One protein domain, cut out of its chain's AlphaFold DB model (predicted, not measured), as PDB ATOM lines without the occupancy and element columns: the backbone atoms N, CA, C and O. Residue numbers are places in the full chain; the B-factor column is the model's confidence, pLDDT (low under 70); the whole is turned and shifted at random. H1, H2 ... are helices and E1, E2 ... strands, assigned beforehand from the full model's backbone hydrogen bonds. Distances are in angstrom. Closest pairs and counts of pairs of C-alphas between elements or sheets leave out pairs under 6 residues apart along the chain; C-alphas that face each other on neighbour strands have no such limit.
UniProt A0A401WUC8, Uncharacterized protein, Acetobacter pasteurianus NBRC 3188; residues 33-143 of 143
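Overview. This is residues 33 to 143 of the 143 residues of an uncharacterized protein of Acetobacter pasteurianus NBRC 3188 (UniProt A0A401WUC8). A long hairpin, E4 and E5, makes a wall of two strands, and the last strand, E7, widens it beside E4; the short pair E3 and E6 forms a separate two-stranded piece that comes nearest the wall at the end of E5. The small hairpin E1 and E2 lies toward one end of the longest axis and the short helix H1 toward the other, with the long stretch of residues 56 to 71 running between them. The printed part has 111 residues, with one named helix and seven named strands in the order E1 E2 H1 E3 E4 E5 E6 E7; the three sheets, E5 - E4 - E7, E1 - E2 and E3 - E6, are antiparallel. The class is mostly strand, though under half of the residues are in named elements. The whole is compact, with a radius of gyration of the C-alphas of 14.5 A and spans of 40 by 29 by 21 A.

Arrangement. E1, residues 43 to 45, and E2, residues 53 to 55, form a hairpin, with N 54 and O 44 at 2.8 A. Residues 37 to 38 pair antiparallel with residues 61 to 62. H1, residues 72 to 77, only grazes the sheet of E5, residues 108 to 117, E4, residues 92 to 101, and E7, residues 138 to 142; its closest C-alphas to E7 are those of Val 72 and Ala 138, 5.4 A apart. Every O i to N i+4 pair of H1 is within hydrogen-bond range. Residues 70 to 71 pair antiparallel with residues 138 to 139 of E7. E3, residues 85 to 88, is the antiparallel neighbour of E6, residues 123 to 126, with N 86 and O 125 at 2.9 A. E4 and E5 form a hairpin, with N 96 and O 113 at 2.8 A. The closest C-alphas of E5 and E6 are those of Leu 117 and Val 123, 6.7 A apart. E7 is an edge strand antiparallel to E4, at 157 degrees, with N 99 and O 140 at 2.9 A. E4 and E6 are apart, as are E3 and E7.

Along the chain. E1 begins at C-alpha 43, (185.504, 298.566, 263.891), and is 7.2 A long; E2 is 6.4 A and H1 7.8 A. E3 is 9.8 A long and E6 9.9 A. E4 is 28.1 A long, from C-alpha 92 at (181.764, 305.247, 275.138), and E5 is 25.6 A. E7, 12.9 A long, ends at C-alpha 142, (173.427, 295.209, 265.986).

Size, cuts and confidence. The C-alphas farthest apart, those of Ala 104 and Gly 120, are 41.5 A apart. The printed part has no cut and ends at the chain's last residue. The links E2 to H1 and E6 to E7 are long. The model's confidence is low, with pLDDT under 70, at residues 73 to 79 and 134 to 143; E7 has a mean of 39.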
ATOM      1  N   GLU A  33     184.197 286.920 260.643       91.12
ATOM      2  CA  GLU A  33     182.786 287.106 260.264       91.12
ATOM      3  C   GLU A  33     181.822 286.089 260.900       91.12
ATOM      4  O   GLU A  33     180.613 286.333 260.981       91.12
ATOM      5  N   LEU A  34     182.337 284.942 261.362       92.56
ATOM      6  CA  LEU A  34     181.554 283.939 262.089       92.56
ATOM      7  C   LEU A  34     181.340 284.306 263.563       92.56
ATOM      8  O   LEU A  34     180.418 283.769 264.180       92.56
ATOM      9  N   TYR A  35     182.147 285.222 264.104       92.62
ATOM     10  CA  TYR A  35     182.033 285.780 265.452       92.62
ATOM     11  C   TYR A  35     181.297 287.119 265.422       92.62
ATOM     12  O   TYR A  35     180.260 287.272 266.062       92.62
ATOM     13  N   PHE A  36     181.763 288.081 264.634       92.88
ATOM     14  CA  PHE A  36     181.105 289.375 264.463       92.88
ATOM     15  C   PHE A  36     181.353 289.894 263.048       92.88
ATOM     16  O   PHE A  36     182.346 289.556 262.415       92.88
ATOM     17  N   ARG A  37     180.457 290.735 262.538       93.38
ATOM     18  CA  ARG A  37     180.639 291.412 261.252       93.38
ATOM     19  C   ARG A  37     180.887 292.888 261.480       93.38
ATOM     20  O   ARG A  37     179.983 293.598 261.915       93.38
ATOM     21  N   ALA A  38     182.086 293.358 261.152       93.31
ATOM     22  CA  ALA A  38     182.332 294.785 260.992       93.31
ATOM     23  C   ALA A  38     181.570 295.272 259.749       93.31
ATOM     24  O   ALA A  38     181.791 294.792 258.639       93.31
ATOM     25  N   LEU A  39     180.630 296.196 259.934       92.81
ATOM     26  CA  LEU A  39     179.816 296.743 258.842       92.81
ATOM     27  C   LEU A  39     180.513 297.907 258.122       92.81
ATOM     28  O   LEU A  39     179.994 298.420 257.131       92.81
ATOM     29  N   ASN A  40     181.650 298.354 258.651       92.88
ATOM     30  CA  ASN A  40     182.534 299.355 258.074       92.88
ATOM     31  C   ASN A  40     183.960 299.199 258.627       92.88
ATOM     32  O   ASN A  40     184.178 298.548 259.645       92.88
ATOM     33  N   GLU A  41     184.921 299.868 257.997       92.69
ATOM     34  CA  GLU A  41     186.339 299.915 258.392       92.69
ATOM     35  C   GLU A  41     186.629 300.669 259.708       92.69
ATOM     36  O   GLU A  41     187.776 300.981 260.016       92.69
ATOM     37  N   LYS A  42     185.596 300.999 260.493       94.19
ATOM     38  CA  LYS A  42     185.703 301.750 261.754       94.19
ATOM     39  C   LYS A  42     185.543 300.869 262.993       94.19
ATOM     40  O   LYS A  42     185.378 301.401 264.091       94.19
ATOM     41  N   VAL A  43     185.552 299.553 262.813       94.12
ATOM     42  CA  VAL A  43     185.504 298.566 263.891       94.12
ATOM     43  C   VAL A  43     186.614 297.558 263.677       94.12
ATOM     44  O   VAL A  43     186.774 297.041 262.575       94.12
ATOM     45  N   GLU A  44     187.350 297.257 264.737       91.06
ATOM     46  CA  GLU A  44     188.412 296.258 264.711       91.06
ATOM     47  C   GLU A  44     188.488 295.492 266.033       91.06
ATOM     48  O   GLU A  44     188.063 295.980 267.084       91.06
ATOM     49  N   LEU A  45     189.051 294.285 265.991       89.50
ATOM     50  CA  LEU A  45     189.369 293.530 267.196       89.50
ATOM     51  C   LEU A  45     190.487 294.236 267.967       89.50
ATOM     52  O   LEU A  45     191.545 294.551 267.409       89.50
ATOM     53  N   PHE A  46     190.295 294.441 269.267       86.44
ATOM     54  CA  PHE A  46     191.328 295.043 270.089       86.44
ATOM     55  C   PHE A  46     192.446 294.028 270.354       86.44
ATOM     56  O   PHE A  46     192.321 293.111 271.158       86.44
ATOM     57  N   ARG A  47     193.583 294.185 269.669       76.88
ATOM     58  CA  ARG A  47     194.681 293.196 269.690       76.88
ATOM     59  C   ARG A  47     195.251 292.912 271.083       76.88
ATOM     60  O   ARG A  47     195.779 291.825 271.297       76.88
ATOM     61  N   ALA A  48     195.182 293.879 271.999       79.19
ATOM     62  CA  ALA A  48     195.684 293.724 273.364       79.19
ATOM     63  C   ALA A  48     194.710 292.972 274.289       79.19
ATOM     64  O   ALA A  48     195.160 292.365 275.257       79.19
ATOM     65  N   ALA A  49     193.409 292.973 273.977       80.62
ATOM     66  CA  ALA A  49     192.391 292.188 274.669       80.62
ATOM     67  C   ALA A  49     191.413 291.619 273.622       80.62
ATOM     68  O   ALA A  49     190.461 292.298 273.234       80.62
ATOM     69  N   PRO A  50     191.645 290.388 273.125       73.44
ATOM     70  CA  PRO A  50     190.901 289.813 272.000       73.44
ATOM     71  C   PRO A  50     189.425 289.512 272.308       73.44
ATOM     72  O   PRO A  50     188.718 289.020 271.443       73.44
ATOM     73  N   GLU A  51     188.947 289.822 273.512       85.56
ATOM     74  CA  GLU A  51     187.537 289.797 273.919       85.56
ATOM     75  C   GLU A  51     186.863 291.180 273.852       85.56
ATOM     76  O   GLU A  51     185.777 291.388 274.381       85.56
ATOM     77  N   THR A  52     187.519 292.154 273.221       90.50
ATOM     78  CA  THR A  52     187.050 293.536 273.104       90.50
ATOM     79  C   THR A  52     187.120 294.003 271.653       90.50
ATOM     80  O   THR A  52     188.064 293.697 270.922       90.50
ATOM     81  N   LEU A  53     186.126 294.784 271.231       92.38
ATOM     82  CA  LEU A  53     186.153 295.506 269.961       92.38
ATOM     83  C   LEU A  53     186.482 296.977 270.200       92.38
ATOM     84  O   LEU A  53     185.963 297.599 271.126       92.38
ATOM     85  N   SER A  54     187.307 297.535 269.323       93.56
ATOM     86  CA  SER A  54     187.555 298.968 269.236       93.56
ATOM     87  C   SER A  54     186.626 299.574 268.189       93.56
ATOM     88  O   SER A  54     186.550 299.088 267.058       93.56
ATOM     89  N   PHE A  55     185.920 300.642 268.563       94.69
ATOM     90  CA  PHE A  55     185.027 301.384 267.677       94.69
ATOM     91  C   PHE A  55     185.524 302.818 267.512       94.69
ATOM     92  O   PHE A  55     185.638 303.572 268.479       94.69
ATOM     93  N   HIS A  56     185.736 303.239 266.270       95.00
ATOM     94  CA  HIS A  56     185.846 304.656 265.942       95.00
ATOM     95  C   HIS A  56     184.454 305.283 265.804       95.00
ATOM     96  O   HIS A  56     183.457 304.592 265.608       95.00
ATOM     97  N   ALA A  57     184.363 306.615 265.860       94.50
ATOM     98  CA  ALA A  57     183.084 307.315 265.750       94.50
ATOM     99  C   ALA A  57     182.316 306.940 264.462       94.50
ATOM    100  O   ALA A  57     182.786 307.148 263.332       94.50
ATOM    101  N   GLY A  58     181.108 306.397 264.644       93.62
ATOM    102  CA  GLY A  58     180.265 305.861 263.572       93.62
ATOM    103  C   GLY A  58     180.630 304.442 263.116       93.62
ATOM    104  O   GLY A  58     180.132 303.999 262.081       93.62
ATOM    105  N   GLY A  59     181.507 303.748 263.843       95.38
ATOM    106  CA  GLY A  59     181.756 302.318 263.700       95.38
ATOM    107  C   GLY A  59     180.499 301.510 263.980       95.38
ATOM    108  O   GLY A  59     179.674 301.914 264.796       95.38
ATOM    109  N   ARG A  60     180.320 300.421 263.232       95.94
ATOM    110  CA  ARG A  60     179.128 299.571 263.298       95.94
ATOM    111  C   ARG A  60     179.525 298.104 263.212       95.94
ATOM    112  O   ARG A  60     180.249 297.721 262.294       95.94
ATOM    113  N   ALA A  61     179.015 297.292 264.123       95.25
ATOM    114  CA  ALA A  61     179.225 295.861 264.198       95.25
ATOM    115  C   ALA A  61     177.898 295.114 264.347       95.25
ATOM    116  O   ALA A  61     176.930 295.588 264.941       95.25
ATOM    117  N   ALA A  62     177.852 293.902 263.818       94.25
ATOM    118  CA  ALA A  62     176.706 293.029 263.980       94.25
ATOM    119  C   ALA A  62     177.143 291.679 264.557       94.25
ATOM    120  O   ALA A  62     178.141 291.096 264.132       94.25
ATOM    121  N   PHE A  63     176.395 291.202 265.550       93.50
ATOM    122  CA  PHE A  63     176.637 289.941 266.260       93.50
ATOM    123  C   PHE A  63     175.653 288.851 265.822       93.50
ATOM    124  O   PHE A  63     175.486 287.826 266.474       93.50
ATOM    125  N   ASP A  64     175.001 289.059 264.682       89.19
ATOM    126  CA  ASP A  64     174.105 288.134 264.006       89.19
ATOM    127  C   ASP A  64     174.844 287.082 263.186       89.19
ATOM    128  O   ASP A  64     174.626 286.883 261.986       89.19
ATOM    129  N   THR A  65     175.775 286.426 263.860       91.44
ATOM    130  CA  THR A  65     176.742 285.497 263.287       91.44
ATOM    131  C   THR A  65     176.506 284.079 263.792       91.44
ATOM    132  O   THR A  65     175.640 283.829 264.628       91.44
ATOM    133  N   TYR A  66     177.284 283.131 263.269       90.00
ATOM    134  CA  TYR A  66     177.171 281.724 263.638       90.00
ATOM    135  C   TYR A  66     177.369 281.488 265.144       90.00
ATOM    136  O   TYR A  66     176.621 280.717 265.738       90.00
ATOM    137  N   PHE A  67     178.347 282.158 265.767       89.69
ATOM    138  CA  PHE A  67     178.631 281.981 267.194       89.69
ATOM    139  C   PHE A  67     177.764 282.845 268.110       89.69
ATOM    140  O   PHE A  67     177.449 282.407 269.212       89.69
ATOM    141  N   ASN A  68     177.384 284.053 267.679       91.75
ATOM    142  CA  ASN A  68     176.747 285.042 268.558       91.75
ATOM    143  C   ASN A  68     175.253 285.267 268.292       91.75
ATOM    144  O   ASN A  68     174.580 285.910 269.097       91.75
ATOM    145  N   GLY A  69     174.707 284.708 267.210       87.81
ATOM    146  CA  GLY A  69     173.274 284.732 266.951       87.81
ATOM    147  C   GLY A  69     172.497 283.908 267.980       87.81
ATOM    148  O   GLY A  69     172.838 282.758 268.259       87.81
ATOM    149  N   ILE A  70     171.412 284.472 268.515       84.44
ATOM    150  CA  ILE A  70     170.553 283.786 269.486       84.44
ATOM    151  C   ILE A  70     169.342 283.197 268.760       84.44
ATOM    152  O   ILE A  70     168.540 283.915 268.158       84.44
ATOM    153  N   THR A  71     169.174 281.879 268.858       80.31
ATOM    154  CA  THR A  71     167.970 281.186 268.370       80.31
ATOM    155  C   THR A  71     166.876 281.245 269.436       80.31
ATOM    156  O   THR A  71     166.994 280.648 270.504       80.31
ATOM    157  N   VAL A  72     165.811 282.001 269.171       75.75
ATOM    158  CA  VAL A  72     164.709 282.242 270.119       75.75
ATOM    159  C   VAL A  72     163.927 280.958 270.378       75.75
ATOM    160  O   VAL A  72     163.576 280.702 271.526       75.75
ATOM    161  N   GLU A  73     163.710 280.136 269.341       68.69
ATOM    162  CA  GLU A  73     163.018 278.837 269.436       68.69
ATOM    163  C   GLU A  73     163.602 277.985 270.569       68.69
ATOM    164  O   GLU A  73     162.906 277.629 271.514       68.69
ATOM    165  N   ARG A  74     164.917 277.736 270.546       67.19
ATOM    166  CA  ARG A  74     165.564 276.840 271.515       67.19
ATOM    167  C   ARG A  74     165.423 277.332 272.951       67.19
ATOM    168  O   ARG A  74     165.109 276.545 273.835       67.19
ATOM    169  N   TRP A  75     165.639 278.621 273.187       69.44
ATOM    170  CA  TRP A  75     165.682 279.160 274.545       69.44
ATOM    171  C   TRP A  75     164.307 279.432 275.140       69.44
ATOM    172  O   TRP A  75     164.102 279.256 276.341       69.44
ATOM    173  N   ARG A  76     163.341 279.833 274.318       66.69
ATOM    174  CA  ARG A  76     161.991 280.079 274.809       66.69
ATOM    175  C   ARG A  76     161.151 278.809 274.842       66.69
ATOM    176  O   ARG A  76     160.482 278.571 275.843       66.69
ATOM    177  N   GLU A  77     161.183 277.999 273.785       62.00
ATOM    178  CA  GLU A  77     160.295 276.836 273.660       62.00
ATOM    179  C   GLU A  77     160.750 275.677 274.545       62.00
ATOM    180  O   GLU A  77     159.912 275.010 275.148       62.00
ATOM    181  N   LEU A  78     162.065 275.457 274.669       61.06
ATOM    182  CA  LEU A  78     162.595 274.326 275.438       61.06
ATOM    183  C   LEU A  78     162.962 274.691 276.880       61.06
ATOM    184  O   LEU A  78     162.961 273.810 277.736       61.06
ATOM    185  N   CYS A  79     163.281 275.961 277.164       66.25
ATOM    186  CA  CYS A  79     163.794 276.374 278.478       66.25
ATOM    187  C   CYS A  79     162.885 277.343 279.248       66.25
ATOM    188  O   CYS A  79     163.246 277.725 280.358       66.25
ATOM    189  N   ALA A  80     161.722 277.727 278.697       72.00
ATOM    190  CA  ALA A  80     160.739 278.606 279.345       72.00
ATOM    191  C   ALA A  80     161.341 279.908 279.919       72.00
ATOM    192  O   ALA A  80     160.922 280.402 280.964       72.00
ATOM    193  N   ILE A  81     162.345 280.471 279.240       78.69
ATOM    194  CA  ILE A  81     162.970 281.728 279.657       78.69
ATOM    195  C   ILE A  81     162.000 282.872 279.360       78.69
ATOM    196  O   ILE A  81     161.738 283.182 278.199       78.69
ATOM    197  N   GLU A  82     161.470 283.503 280.406       76.31
ATOM    198  CA  GLU A  82     160.488 284.592 280.291       76.31
ATOM    199  C   GLU A  82     161.131 285.978 280.177       76.31
ATOM    200  O   GLU A  82     160.537 286.885 279.599       76.31
ATOM    201  N   ASN A  83     162.355 286.134 280.686       81.75
ATOM    202  CA  ASN A  83     163.089 287.395 280.700       81.75
ATOM    203  C   ASN A  83     164.509 287.177 280.187       81.75
ATOM    204  O   ASN A  83     165.181 286.230 280.596       81.75
ATOM    205  N   LEU A  84     164.967 288.078 279.322       87.06
ATOM    206  CA  LEU A  84     166.325 288.087 278.798       87.06
ATOM    207  C   LEU A  84     166.877 289.508 278.889       87.06
ATOM    208  O   LEU A  84     166.167 290.472 278.598       87.06
ATOM    209  N   ASN A  85     168.138 289.622 279.283       91.12
ATOM    210  CA  ASN A  85     168.885 290.869 279.263       91.12
ATOM    211  C   ASN A  85     170.180 290.697 278.463       91.12
ATOM    212  O   ASN A  85     170.701 289.591 278.315       91.12
ATOM    213  N   LEU A  86     170.669 291.806 277.918       92.19
ATOM    214  CA  LEU A  86     172.004 291.920 277.348       92.19
ATOM    215  C   LEU A  86     172.847 292.762 278.294       92.19
ATOM    216  O   LEU A  86     172.527 293.925 278.524       92.19
ATOM    217  N   THR A  87     173.935 292.196 278.800       93.94
ATOM    218  CA  THR A  87     174.906 292.935 279.607       93.94
ATOM    219  C   THR A  87     176.117 293.285 278.753       93.94
ATOM    220  O   THR A  87     176.696 292.405 278.121       93.94
ATOM    221  N   LEU A  88     176.481 294.566 278.732       93.69
ATOM    222  CA  LEU A  88     177.630 295.102 278.009       93.69
ATOM    223  C   LEU A  88     178.571 295.807 278.982       93.69
ATOM    224  O   LEU A  88     178.123 296.513 279.882       93.69
ATOM    225  N   GLU A  89     179.870 295.666 278.761       93.88
ATOM    226  CA  GLU A  89     180.911 296.394 279.482       93.88
ATOM    227  C   GLU A  89     181.846 297.054 278.467       93.88
ATOM    228  O   GLU A  89     182.096 296.509 277.392       93.88
ATOM    229  N   GLY A  90     182.324 298.257 278.782       93.25
ATOM    230  CA  GLY A  90     183.223 298.998 277.909       93.25
ATOM    231  C   GLY A  90     183.217 300.488 278.208       93.25
ATOM    232  O   GLY A  90     182.826 300.919 279.290       93.25
ATOM    233  N   ASN A  91     183.626 301.288 277.229       94.81
ATOM    234  CA  ASN A  91     183.667 302.740 277.336       94.81
ATOM    235  C   ASN A  91     183.102 303.393 276.070       94.81
ATOM    236  O   ASN A  91     183.420 302.970 274.959       94.81
ATOM    237  N   GLY A  92     182.282 304.431 276.237       95.25
ATOM    238  CA  GLY A  92     181.764 305.247 275.138       95.25
ATOM    239  C   GLY A  92     180.249 305.161 274.975       95.25
ATOM    240  O   GLY A  92     179.546 304.572 275.790       95.25
ATOM    241  N   LYS A  93     179.726 305.782 273.916       96.69
ATOM    242  CA  LYS A  93     178.283 305.891 273.669       96.69
ATOM    243  C   LYS A  93     177.886 305.133 272.410       96.69
ATOM    244  O   LYS A  93     178.408 305.414 271.334       96.69
ATOM    245  N   PHE A  94     176.921 304.231 272.547       96.31
ATOM    246  CA  PHE A  94     176.507 303.306 271.496       96.31
ATOM    247  C   PHE A  94     174.994 303.325 271.302       96.31
ATOM    248  O   PHE A  94     174.240 303.656 272.216       96.31
ATOM    249  N   ILE A  95     174.548 302.952 270.105       96.81
ATOM    250  CA  ILE A  95     173.144 302.649 269.828       96.81
ATOM    251  C   ILE A  95     173.056 301.138 269.671       96.81
ATOM    252  O   ILE A  95     173.541 300.595 268.690       96.81
ATOM    253  N   VAL A  96     172.428 300.463 270.625       95.69
ATOM    254  CA  VAL A  96     172.223 299.016 270.573       95.69
ATOM    255  C   VAL A  96     170.856 298.739 269.971       95.69
ATOM    256  O   VAL A  96     169.839 299.238 270.456       95.69
ATOM    257  N   ARG A  97     170.821 297.935 268.910       94.50
ATOM    258  CA  ARG A  97     169.609 297.530 268.195       94.50
ATOM    259  C   ARG A  97     169.418 296.033 268.271       94.50
ATOM    260  O   ARG A  97     170.353 295.268 268.047       94.50
ATOM    261  N   PHE A  98     168.177 295.621 268.483       92.31
ATOM    262  CA  PHE A  98     167.795 294.222 268.425       92.31
ATOM    263  C   PHE A  98     167.014 293.946 267.151       92.31
ATOM    264  O   PHE A  98     165.949 294.522 266.918       92.31
ATOM    265  N   GLY A  99     167.584 293.098 266.305       90.44
ATOM    266  CA  GLY A  99     167.014 292.673 265.038       90.44
ATOM    267  C   GLY A  99     166.375 291.298 265.145       90.44
ATOM    268  O   GLY A  99     166.696 290.508 266.031       90.44
ATOM    269  N   LEU A 100     165.482 290.996 264.216       87.81
ATOM    270  CA  LEU A 100     164.836 289.705 264.118       87.81
ATOM    271  C   LEU A 100     164.821 289.220 262.682       87.81
ATOM    272  O   LEU A 100     164.297 289.905 261.800       87.81
ATOM    273  N   HIS A 101     165.325 288.013 262.475       84.50
ATOM    274  CA  HIS A 101     165.226 287.302 261.209       84.50
ATOM    275  C   HIS A 101     164.367 286.065 261.418       84.50
ATOM    276  O   HIS A 101     164.519 285.325 262.391       84.50
ATOM    277  N   GLN A 102     163.446 285.870 260.488       82.75
ATOM    278  CA  GLN A 102     162.570 284.715 260.424       82.75
ATOM    279  C   GLN A 102     162.576 284.253 258.975       82.75
ATOM    280  O   GLN A 102     162.588 285.080 258.058       82.75
ATOM    281  N   LEU A 103     162.580 282.941 258.765       82.12
ATOM    282  CA  LEU A 103     162.583 282.386 257.419       82.12
ATOM    283  C   LEU A 103     161.368 282.910 256.635       82.12
ATOM    284  O   LEU A 103     160.257 282.944 257.157       82.12
ATOM    285  N   ALA A 104     161.593 283.319 255.385       85.38
ATOM    286  CA  ALA A 104     160.574 283.869 254.483       85.38
ATOM    287  C   ALA A 104     159.905 285.189 254.931       85.38
ATOM    288  O   ALA A 104     158.961 285.638 254.282       85.38
ATOM    289  N   LEU A 105     160.405 285.847 255.982       84.62
ATOM    290  CA  LEU A 105     159.937 287.163 256.414       84.62
ATOM    291  C   LEU A 105     161.059 288.204 256.326       84.62
ATOM    292  O   LEU A 105     162.239 287.870 256.472       84.62
ATOM    293  N   PRO A 106     160.718 289.486 256.104       85.31
ATOM    294  CA  PRO A 106     161.708 290.546 256.129       85.31
ATOM    295  C   PRO A 106     162.309 290.692 257.530       85.31
ATOM    296  O   PRO A 106     161.633 290.510 258.546       85.31
ATOM    297  N   HIS A 107     163.583 291.079 257.570       85.44
ATOM    298  CA  HIS A 107     164.241 291.470 258.809       85.44
ATOM    299  C   HIS A 107     163.494 292.643 259.464       85.44
ATOM    300  O   HIS A 107     163.164 293.622 258.788       85.44
ATOM    301  N   ARG A 108     163.268 292.577 260.781       88.62
ATOM    302  CA  ARG A 108     162.618 293.651 261.551       88.62
ATOM    303  C   ARG A 108     163.452 294.075 262.752       88.62
ATOM    304  O   ARG A 108     164.000 293.232 263.451       88.62
ATOM    305  N   TRP A 109     163.491 295.376 263.017       91.06
ATOM    306  CA  TRP A 109     164.016 295.913 264.270       91.06
ATOM    307  C   TRP A 109     162.934 295.842 265.344       91.06
ATOM    308  O   TRP A 109     161.786 296.209 265.098       91.06
ATOM    309  N   LEU A 110     163.299 295.339 266.516       91.00
ATOM    310  CA  LEU A 110     162.400 295.138 267.651       91.00
ATOM    311  C   LEU A 110     162.588 296.190 268.731       91.00
ATOM    312  O   LEU A 110     161.634 296.571 269.402       91.00
ATOM    313  N   PHE A 111     163.830 296.623 268.915       90.38
ATOM    314  CA  PHE A 111     164.209 297.541 269.970       90.38
ATOM    315  C   PHE A 111     165.476 298.282 269.577       90.38
ATOM    316  O   PHE A 111     166.329 297.746 268.868       90.38
ATOM    317  N   GLU A 112     165.583 299.510 270.053       94.00
ATOM    318  CA  GLU A 112     166.757 300.350 269.917       94.00
ATOM    319  C   GLU A 112     166.914 301.142 271.208       94.00
ATOM    320  O   GLU A 112     165.950 301.732 271.699       94.00
ATOM    321  N   GLN A 113     168.130 301.176 271.742       93.31
ATOM    322  CA  GLN A 113     168.446 301.971 272.914       93.31
ATOM    323  C   GLN A 113     169.831 302.583 272.785       93.31
ATOM    324  O   GLN A 113     170.799 301.920 272.416       93.31
ATOM    325  N   THR A 114     169.929 303.868 273.114       95.88
ATOM    326  CA  THR A 114     171.228 304.509 273.311       95.88
ATOM    327  C   THR A 114     171.753 304.152 274.693       95.88
ATOM    328  O   THR A 114     171.041 304.323 275.682       95.88
ATOM    329  N   VAL A 115     172.999 303.698 274.755       95.31
ATOM    330  CA  VAL A 115     173.682 303.301 275.986       95.31
ATOM    331  C   VAL A 115     174.988 304.060 276.115       95.31
ATOM    332  O   VAL A 115     175.665 304.335 275.123       95.31
ATOM    333  N   GLU A 116     175.334 304.409 277.343       96.19
ATOM    334  CA  GLU A 116     176.622 304.991 277.683       96.19
ATOM    335  C   GLU A 116     177.342 304.005 278.595       96.19
ATOM    336  O   GLU A 116     176.843 303.660 279.663       96.19
ATOM    337  N   LEU A 117     178.471 303.491 278.115       95.62
ATOM    338  CA  LEU A 117     179.294 302.512 278.800       95.62
ATOM    339  C   LEU A 117     180.416 303.230 279.544       95.62
ATOM    340  O   LEU A 117     181.052 304.146 279.009       95.62
ATOM    341  N   GLN A 118     180.656 302.790 280.773       95.00
ATOM    342  CA  GLN A 118     181.739 303.263 281.620       95.00
ATOM    343  C   GLN A 118     182.585 302.072 282.052       95.00
ATOM    344  O   GLN A 118     182.065 301.004 282.378       95.00
ATOM    345  N   GLU A 119     183.899 302.271 282.055       92.12
ATOM    346  CA  GLU A 119     184.853 301.214 282.371       92.12
ATOM    347  C   GLU A 119     184.602 300.665 283.784       92.12
ATOM    348  O   GLU A 119     184.375 301.427 284.728       92.12
ATOM    349  N   GLY A 120     184.579 299.336 283.921       91.50
ATOM    350  CA  GLY A 120     184.292 298.650 285.181       91.50
ATOM    351  C   GLY A 120     182.834 298.721 285.651       91.50
ATOM    352  O   GLY A 120     182.536 298.243 286.746       91.50
ATOM    353  N   THR A 121     181.918 299.300 284.864       93.44
ATOM    354  CA  THR A 121     180.482 299.343 285.181       93.44
ATOM    355  C   THR A 121     179.664 298.691 284.065       93.44
ATOM    356  O   THR A 121     179.329 299.351 283.077       93.44
ATOM    357  N   PRO A 122     179.302 297.405 284.212       93.50
ATOM    358  CA  PRO A 122     178.440 296.731 283.254       93.50
ATOM    359  C   PRO A 122     177.053 297.383 283.183       93.50
ATOM    360  O   PRO A 122     176.438 297.695 284.203       93.50
ATOM    361  N   VAL A 123     176.539 297.543 281.966       93.62
ATOM    362  CA  VAL A 123     175.183 298.020 281.689       93.62
ATOM    363  C   VAL A 123     174.338 296.838 281.234       93.62
ATOM    364  O   VAL A 123     174.652 296.208 280.225       93.62
ATOM    365  N   SER A 124     173.248 296.556 281.947       93.12
ATOM    366  CA  SER A 124     172.256 295.553 281.545       93.12
ATOM    367  C   SER A 124     171.066 296.218 280.859       93.12
ATOM    368  O   SER A 124     170.444 297.126 281.410       93.12
ATOM    369  N   LEU A 125     170.748 295.746 279.659       91.44
ATOM    370  CA  LEU A 125     169.605 296.162 278.857       91.44
ATOM    371  C   LEU A 125     168.559 295.060 278.902       91.44
ATOM    372  O   LEU A 125     168.825 293.943 278.456       91.44
ATOM    373  N   ASP A 126     167.375 295.370 279.414       90.81
ATOM    374  CA  ASP A 126     166.246 294.450 279.342       90.81
ATOM    375  C   ASP A 126     165.745 294.346 277.898       90.81
ATOM    376  O   ASP A 126     165.726 295.331 277.156       90.81
ATOM    377  N   LEU A 127     165.316 293.151 277.488       89.44
ATOM    378  CA  LEU A 127     164.713 292.914 276.177       89.44
ATOM    379  C   LEU A 127     163.184 292.803 276.344       89.44
ATOM    380  O   LEU A 127     162.654 291.691 276.395       89.44
ATOM    381  N   PRO A 128     162.432 293.923 276.401       86.88
ATOM    382  CA  PRO A 128     160.995 293.911 276.711       86.88
ATOM    383  C   PRO A 128     160.152 293.178 275.659       86.88
ATOM    384  O   PRO A 128     159.031 292.751 275.929       86.88
ATOM    385  N   PHE A 129     160.686 293.011 274.449       84.69
ATOM    386  CA  PHE A 129     160.035 292.282 273.366       84.69
ATOM    387  C   PHE A 129     160.135 290.757 273.517       84.69
ATOM    388  O   PHE A 129     159.402 290.052 272.826       84.69
ATOM    389  N   TRP A 130     161.011 290.233 274.387       84.94
ATOM    390  CA  TRP A 130     161.324 288.802 274.480       84.94
ATOM    391  C   TRP A 130     160.086 287.934 274.752       84.94
ATOM    392  O   TRP A 130     159.815 286.983 274.013       84.94
ATOM    393  N   ALA A 131     159.270 288.328 275.734       78.62
ATOM    394  CA  ALA A 131     158.018 287.647 276.070       78.62
ATOM    395  C   ALA A 131     156.973 287.701 274.933       78.62
ATOM    396  O   ALA A 131     156.094 286.842 274.841       78.62
ATOM    397  N   GLY A 132     157.075 288.692 274.041       75.81
ATOM    398  CA  GLY A 132     156.152 288.923 272.927       75.81
ATOM    399  C   GLY A 132     156.557 288.277 271.596       75.81
ATOM    400  O   GLY A 132     155.801 288.375 270.630       75.81
ATOM    401  N   LEU A 133     157.725 287.628 271.499       75.56
ATOM    402  CA  LEU A 133     158.162 286.991 270.248       75.56
ATOM    403  C   LEU A 133     157.256 285.801 269.867       75.56
ATOM    404  O   LEU A 133     156.811 285.045 270.723       75.56
ATOM    405  N   GLY A 134     156.931 285.653 268.584       58.00
ATOM    406  CA  GLY A 134     156.167 284.503 268.084       58.00
ATOM    407  C   GLY A 134     157.037 283.253 267.941       58.00
ATOM    408  O   GLY A 134     158.220 283.278 268.267       58.00
ATOM    409  N   TRP A 135     156.452 282.172 267.432       47.69
ATOM    410  CA  TRP A 135     157.176 280.949 267.067       47.69
ATOM    411  C   TRP A 135     158.125 281.205 265.880       47.69
ATOM    412  O   TRP A 135     157.824 282.026 265.017       47.69
ATOM    413  N   ASN A 136     159.241 280.477 265.833       42.25
ATOM    414  CA  ASN A 136     160.255 280.455 264.770       42.25
ATOM    415  C   ASN A 136     161.118 281.699 264.527       42.25
ATOM    416  O   ASN A 136     160.920 282.414 263.542       42.25
ATOM    417  N   VAL A 137     162.092 281.984 265.398       47.03
ATOM    418  CA  VAL A 137     162.750 283.293 265.389       47.03
ATOM    419  C   VAL A 137     164.240 283.258 265.769       47.03
ATOM    420  O   VAL A 137     164.627 282.600 266.729       47.03
ATOM    421  N   ALA A 138     165.088 284.019 265.067       45.50
ATOM    422  CA  ALA A 138     166.453 284.354 265.490       45.50
ATOM    423  C   ALA A 138     166.553 285.845 265.862       45.50
ATOM    424  O   ALA A 138     166.126 286.702 265.082       45.50
ATOM    425  N   CYS A 139     167.078 286.145 267.055       38.00
ATOM    426  CA  CYS A 139     167.265 287.499 267.575       38.00
ATOM    427  C   CYS A 139     168.732 287.913 267.450       38.00
ATOM    428  O   CYS A 139     169.647 287.133 267.712       38.00
ATOM    429  N   PHE A 140     168.937 289.164 267.068       42.44
ATOM    430  CA  PHE A 140     170.224 289.712 266.679       42.44
ATOM    431  C   PHE A 140     170.550 290.961 267.458       42.44
ATOM    432  O   PHE A 140     169.653 291.746 267.736       42.44
ATOM    433  N   ILE A 141     171.828 291.160 267.749       41.19
ATOM    434  CA  ILE A 141     172.343 292.387 268.350       41.19
ATOM    435  C   ILE A 141     173.142 293.109 267.263       41.19
ATOM    436  O   ILE A 141     174.086 292.552 266.700       41.19
ATOM    437  N   CYS A 142     172.744 294.332 266.931       28.52
ATOM    438  CA  CYS A 142     173.427 295.209 265.986       28.52
ATOM    439  C   CYS A 142     173.782 296.504 266.726       28.52
ATOM    440  O   CYS A 142     172.882 297.162 267.243       28.52
ATOM    441  N   GLY A 143     175.070 296.829 266.824       33.66
ATOM    442  CA  GLY A 143     175.595 298.008 267.524       33.66
ATOM    443  C   GLY A 143     176.380 298.905 266.587       33.66
ATOM    444  O   GLY A 143     177.153 298.358 265.776       33.66
TER     445      GLY A 143